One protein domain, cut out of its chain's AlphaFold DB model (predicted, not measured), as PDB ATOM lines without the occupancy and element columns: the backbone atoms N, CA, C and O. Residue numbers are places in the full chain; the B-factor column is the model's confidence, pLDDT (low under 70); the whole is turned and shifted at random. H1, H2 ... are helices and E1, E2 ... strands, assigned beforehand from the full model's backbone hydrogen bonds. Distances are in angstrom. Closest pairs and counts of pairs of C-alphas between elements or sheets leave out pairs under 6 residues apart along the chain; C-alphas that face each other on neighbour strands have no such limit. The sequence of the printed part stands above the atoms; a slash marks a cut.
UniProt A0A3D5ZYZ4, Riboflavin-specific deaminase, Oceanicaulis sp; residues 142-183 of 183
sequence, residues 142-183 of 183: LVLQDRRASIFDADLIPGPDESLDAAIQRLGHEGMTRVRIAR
ATOM      1  N   LEU A 142     -42.261  -5.440  -6.117       97.88
ATOM      2  CA  LEU A 142     -43.114  -5.073  -7.240       97.88
ATOM      3  C   LEU A 142     -42.433  -3.965  -8.052       97.88
ATOM      4  O   LEU A 142     -42.247  -2.851  -7.557       97.88
ATOM      5  N   VAL A 143     -42.096  -4.266  -9.305       97.50
ATOM      6  CA  VAL A 143     -41.492  -3.314 -10.245       97.50
ATOM      7  C   VAL A 143     -42.585  -2.664 -11.092       97.50
ATOM      8  O   VAL A 143     -43.354  -3.362 -11.749       97.50
ATOM      9  N   LEU A 144     -42.667  -1.330 -11.092       96.00
ATOM     10  CA  LEU A 144     -43.667  -0.587 -11.871       96.00
ATOM     11  C   LEU A 144     -43.058   0.636 -12.551       96.00
ATOM     12  O   LEU A 144     -42.118   1.250 -12.053       96.00
ATOM     13  N   GLN A 145     -43.673   1.054 -13.652       94.88
ATOM     14  CA  GLN A 145     -43.418   2.356 -14.252       94.88
ATOM     15  C   GLN A 145     -44.499   3.351 -13.812       94.88
ATOM     16  O   GLN A 145     -45.678   3.167 -14.107       94.88
ATOM     17  N   ASP A 146     -44.101   4.425 -13.134       93.56
ATOM     18  CA  ASP A 146     -44.996   5.494 -12.678       93.56
ATOM     19  C   ASP A 146     -44.211   6.816 -12.582       93.56
ATOM     20  O   ASP A 146     -42.992   6.826 -12.403       93.56
ATOM     21  N   ARG A 147     -44.905   7.949 -12.712       93.44
ATOM     22  CA  ARG A 147     -44.304   9.289 -12.594       93.44
ATOM     23  C   ARG A 147     -44.159   9.747 -11.141       93.44
ATOM     24  O   ARG A 147     -43.375  10.649 -10.864       93.44
ATOM     25  N   ARG A 148     -44.915   9.161 -10.214       93.62
ATOM     26  CA  ARG A 148     -44.927   9.532  -8.794       93.62
ATOM     27  C   ARG A 148     -43.779   8.841  -8.066       93.62
ATOM     28  O   ARG A 148     -43.980   7.789  -7.478       93.62
ATOM     29  N   ALA A 149     -42.583   9.424  -8.094       93.81
ATOM     30  CA  ALA A 149     -41.413   8.842  -7.426       93.81
ATOM     31  C   ALA A 149     -41.627   8.609  -5.915       93.81
ATOM     32  O   ALA A 149     -41.144   7.625  -5.374       93.81
ATOM     33  N   SER A 150     -42.420   9.455  -5.252       94.44
ATOM     34  CA  SER A 150     -42.609   9.437  -3.797       94.44
ATOM     35  C   SER A 150     -43.310   8.199  -3.225       94.44
ATOM     36  O   SER A 150     -43.318   8.049  -2.014       94.44
ATOM     37  N   ILE A 151     -43.935   7.348  -4.050       96.12
ATOM     38  CA  ILE A 151     -44.616   6.119  -3.588       96.12
ATOM     39  C   ILE A 151     -43.783   4.847  -3.824       96.12
ATOM     40  O   ILE A 151     -44.323   3.734  -3.787       96.12
ATOM     41  N   PHE A 152     -42.498   5.012  -4.131       97.75
ATOM     42  CA  PHE A 152     -41.543   3.940  -4.385       97.75
ATOM     43  C   PHE A 152     -40.386   4.026  -3.407       97.75
ATOM     44  O   PHE A 152     -39.977   5.119  -3.025       97.75
ATOM     45  N   ASP A 153     -39.873   2.864  -3.020       97.31
ATOM     46  CA  ASP A 153     -38.773   2.759  -2.064       97.31
ATOM     47  C   ASP A 153     -37.428   3.064  -2.749       97.31
ATOM     48  O   ASP A 153     -36.513   3.605  -2.132       97.31
ATOM     49  N   ALA A 154     -37.319   2.734  -4.042       96.44
ATOM     50  CA  ALA A 154     -36.140   2.978  -4.866       96.44
ATOM     51  C   ALA A 154     -36.483   3.029  -6.364       96.44
ATOM     52  O   ALA A 154     -37.500   2.488  -6.813       96.44
ATOM     53  N   ASP A 155     -35.581   3.618  -7.149       96.88
ATOM     54  CA  ASP A 155     -35.550   3.453  -8.601       96.88
ATOM     55  C   ASP A 155     -34.748   2.201  -8.979       96.88
ATOM     56  O   ASP A 155     -33.751   1.858  -8.340       96.88
ATOM     57  N   LEU A 156     -35.166   1.519 -10.044       96.94
ATOM     58  CA  LEU A 156     -34.454   0.385 -10.615       96.94
ATOM     59  C   LEU A 156     -33.255   0.888 -11.411       96.94
ATOM     60  O   LEU A 156     -33.382   1.255 -12.579       96.94
ATOM     61  N   ILE A 157     -32.099   0.897 -10.761       95.19
ATOM     62  CA  ILE A 157     -30.824   1.285 -11.359       95.19
ATOM     63  C   ILE A 157     -29.870   0.092 -11.212       95.19
ATOM     64  O   ILE A 157     -29.382  -0.154 -10.105       95.19
ATOM     65  N   PRO A 158     -29.639  -0.681 -12.290       94.69
ATOM     66  CA  PRO A 158     -28.626  -1.728 -12.288       94.69
ATOM     67  C   PRO A 158     -27.222  -1.139 -12.109       94.69
ATOM     68  O   PRO A 158     -26.914  -0.070 -12.643       94.69
ATOM     69  N   GLY A 159     -26.373  -1.835 -11.359       91.69
ATOM     70  CA  GLY A 159     -24.946  -1.536 -11.271       91.69
ATOM     71  C   GLY A 159     -24.185  -1.848 -12.571       91.69
ATOM     72  O   GLY A 159     -24.747  -2.430 -13.503       91.69
ATOM     73  N   PRO A 160     -22.889  -1.489 -12.648       93.56
ATOM     74  CA  PRO A 160     -22.032  -1.880 -13.765       93.56
ATOM     75  C   PRO A 160     -22.036  -3.402 -13.939       93.56
ATOM     76  O   PRO A 160     -21.832  -4.128 -12.968       93.56
ATOM     77  N   ASP A 161     -22.304  -3.867 -15.160       94.69
ATOM     78  CA  ASP A 161     -22.390  -5.289 -15.531       94.69
ATOM     79  C   ASP A 161     -23.467  -6.110 -14.776       94.69
ATOM     80  O   ASP A 161     -23.536  -7.333 -14.919       94.69
ATOM     81  N   GLU A 162     -24.352  -5.461 -14.007       97.00
ATOM     82  CA  GLU A 162     -25.476  -6.102 -13.317       97.00
ATOM     83  C   GLU A 162     -26.640  -6.315 -14.297       97.00
ATOM     84  O   GLU A 162     -27.114  -5.381 -14.952       97.00
ATOM     85  N   SER A 163     -27.140  -7.549 -14.396       96.88
ATOM     86  CA  SER A 163     -28.360  -7.809 -15.161       96.88
ATOM     87  C   SER A 163     -29.581  -7.194 -14.471       96.88
ATOM     88  O   SER A 163     -29.601  -6.987 -13.256       96.88
ATOM     89  N   LEU A 164     -30.650  -6.949 -15.233       95.38
ATOM     90  CA  LEU A 164     -31.903  -6.440 -14.669       95.38
ATOM     91  C   LEU A 164     -32.454  -7.366 -13.571       95.38
ATOM     92  O   LEU A 164     -32.884  -6.895 -12.520       95.38
ATOM     93  N   ASP A 165     -32.389  -8.678 -13.798       96.56
ATOM     94  CA  ASP A 165     -32.851  -9.685 -12.842       96.56
ATOM     95  C   ASP A 165     -32.030  -9.652 -11.547       96.56
ATOM     96  O   ASP A 165     -32.602  -9.711 -10.456       96.56
ATOM     97  N   ALA A 166     -30.705  -9.500 -11.653       97.50
ATOM     98  CA  ALA A 166     -29.824  -9.384 -10.494       97.50
ATOM     99  C   ALA A 166     -30.132  -8.117  -9.679       97.50
ATOM    100  O   ALA A 166     -30.254  -8.197  -8.455       97.50
ATOM    101  N   ALA A 167     -30.380  -6.984 -10.345       97.69
ATOM    102  CA  ALA A 167     -30.768  -5.740  -9.681       97.69
ATOM    103  C   ALA A 167     -32.106  -5.871  -8.928       97.69
ATOM    104  O   ALA A 167     -32.233  -5.411  -7.791       97.69
ATOM    105  N   ILE A 168     -33.104  -6.534  -9.525       97.94
ATOM    106  CA  ILE A 168     -34.409  -6.777  -8.887       97.94
ATOM    107  C   ILE A 168     -34.257  -7.689  -7.663       97.94
ATOM    108  O   ILE A 168     -34.832  -7.402  -6.610       97.94
ATOM    109  N   GLN A 169     -33.471  -8.764  -7.777       97.94
ATOM    110  CA  GLN A 169     -33.186  -9.673  -6.661       97.94
ATOM    111  C   GLN A 169     -32.474  -8.952  -5.516       97.94
ATOM    112  O   GLN A 169     -32.878  -9.083  -4.360       97.94
ATOM    113  N   ARG A 170     -31.455  -8.146  -5.832       97.62
ATOM    114  CA  ARG A 170     -30.726  -7.338  -4.852       97.62
ATOM    115  C   ARG A 170     -31.659  -6.394  -4.098       97.62
ATOM    116  O   ARG A 170     -31.678  -6.429  -2.873       97.62
ATOM    117  N   LEU A 171     -32.482  -5.614  -4.803       97.88
ATOM    118  CA  LEU A 171     -33.443  -4.700  -4.168       97.88
ATOM    119  C   LEU A 171     -34.467  -5.454  -3.299       97.88
ATOM    120  O   LEU A 171     -34.853  -4.971  -2.236       97.88
ATOM    121  N   GLY A 172     -34.873  -6.658  -3.710       97.50
ATOM    122  CA  GLY A 172     -35.700  -7.549  -2.891       97.50
ATOM    123  C   GLY A 172     -35.017  -7.979  -1.592       97.50
ATOM    124  O   GLY A 172     -35.618  -7.869  -0.520       97.50
ATOM    125  N   HIS A 173     -33.748  -8.391  -1.664       96.94
ATOM    126  CA  HIS A 173     -32.929  -8.740  -0.496       96.94
ATOM    127  C   HIS A 173     -32.672  -7.547   0.435       96.94
ATOM    128  O   HIS A 173     -32.669  -7.714   1.652       96.94
ATOM    129  N   GLU A 174     -32.519  -6.343  -0.116       96.94
ATOM    130  CA  GLU A 174     -32.425  -5.086   0.641       96.94
ATOM    131  C   GLU A 174     -33.760  -4.691   1.302       96.94
ATOM    132  O   GLU A 174     -33.815  -3.766   2.112       96.94
ATOM    133  N   GLY A 175     -34.847  -5.407   1.000       96.94
ATOM    134  CA  GLY A 175     -36.147  -5.206   1.619       96.94
ATOM    135  C   GLY A 175     -37.040  -4.209   0.886       96.94
ATOM    136  O   GLY A 175     -38.098  -3.859   1.410       96.94
ATOM    137  N   MET A 176     -36.692  -3.788  -0.328       97.81
ATOM    138  CA  MET A 176     -37.575  -2.940  -1.124       97.81
ATOM    139  C   MET A 176     -38.862  -3.694  -1.461       97.81
ATOM    140  O   MET A 176     -38.867  -4.898  -1.724       97.81
ATOM    141  N   THR A 177     -39.984  -2.987  -1.415       97.69
ATOM    142  CA  THR A 177     -41.315  -3.536  -1.695       97.69
ATOM    143  C   THR A 177     -41.852  -3.019  -3.025       97.69
ATOM    144  O   THR A 177     -42.496  -3.767  -3.762       97.69
ATOM    145  N   ARG A 178     -41.571  -1.756  -3.357       97.62
ATOM    146  CA  ARG A 178     -41.999  -1.076  -4.581       97.62
ATOM    147  C   ARG A 178     -40.791  -0.415  -5.225       97.62
ATOM    148  O   ARG A 178     -40.218   0.513  -4.662       97.62
ATOM    149  N   VAL A 179     -40.450  -0.859  -6.425       98.00
ATOM    150  CA  VAL A 179     -39.313  -0.347  -7.192       98.00
ATOM    151  C   VAL A 179     -39.815   0.293  -8.485       98.00
ATOM    152  O   VAL A 179     -40.688  -0.250  -9.166       98.00
ATOM    153  N   ARG A 180     -39.287   1.473  -8.814       97.62
ATOM    154  CA  ARG A 180     -39.737   2.270  -9.957       97.62
ATOM    155  C   ARG A 180     -38.810   2.116 -11.151       97.62
ATOM    156  O   ARG A 180     -37.608   2.298 -11.030       97.62
ATOM    157  N   ILE A 181     -39.362   1.907 -12.337       95.38
ATOM    158  CA  ILE A 181     -38.615   2.108 -13.583       95.38
ATOM    159  C   ILE A 181     -38.610   3.612 -13.877       95.38
ATOM    160  O   ILE A 181     -39.651   4.178 -14.236       95.38
ATOM    161  N   ALA A 182     -37.460   4.261 -13.689       82.75
ATOM    162  CA  ALA A 182     -37.281   5.664 -14.045       82.75
ATOM    163  C   ALA A 182     -37.402   5.854 -15.572       82.75
ATOM    164  O   ALA A 182     -37.054   4.965 -16.350       82.75
ATOM    165  N   ARG A 183     -37.957   6.996 -15.989       68.75
ATOM    166  CA  ARG A 183     -37.976   7.450 -17.385       68.75
ATOM    167  C   ARG A 183     -36.969   8.566 -17.559       68.75
ATOM    168  O   ARG A 183     -36.851   9.354 -16.595       68.75
TER     169      ARG A 183
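AT A GLANCE: This is residues 142 to 183 of the 183 residues of the protein "Riboflavin-specific deaminase" of Oceanicaulis sp (UniProt A0A3D5ZYZ4). With little regular structure, this is a flat, mostly loop-built piece: two very short parallel strands, E1 and E2, side by side, one helix, H1, near them, and a long loop, residues 145 to 163, whose residues 154 to 155 pair with E2. The printed part has 42 residues, 16 of them in named elements, in the order E1, H1, E2; the class is mixed. It is compact, with a radius of gyration of the C-alphas of 9.8 A and spans of 27 by 22 by 12 A.

HOW THE PARTS SIT: E1, residues 142 to 144, and E2, residues 178 to 180, are parallel neighbours at 27 degrees; N 144 and O 179 are within hydrogen-bond range at 3.0 A. Residues 154 to 155 pair in parallel with 179 to 180. H1, residues 164 to 173, has its closest C-alpha to E2 at Leu 171, 7.9 A from that of Val 179. E1, H1 and E2 form a strand-helix-strand unit, two parallel neighbour strands with a helix between along the chain, with a left-handed crossover. In H1 every O i to N i+4 pair is within hydrogen-bond range.

IN THESE COORDINATES: E1 starts at C-alpha 142 (-43.114, -5.073, -7.240) and is 6.5 A long; E2, 6.7 A, ends at C-alpha 180 (-39.737, 2.270, -9.957). H1 is 14.4 A long.

THE WHOLE: The C-alphas farthest apart, of Arg 148 and Asp 161, are 27.8 A apart. The printed part has no cut. E1 to H1 is a long link, H1 to E2 a tight one. Residue 183, the chain's last, has a pLDDT under 70.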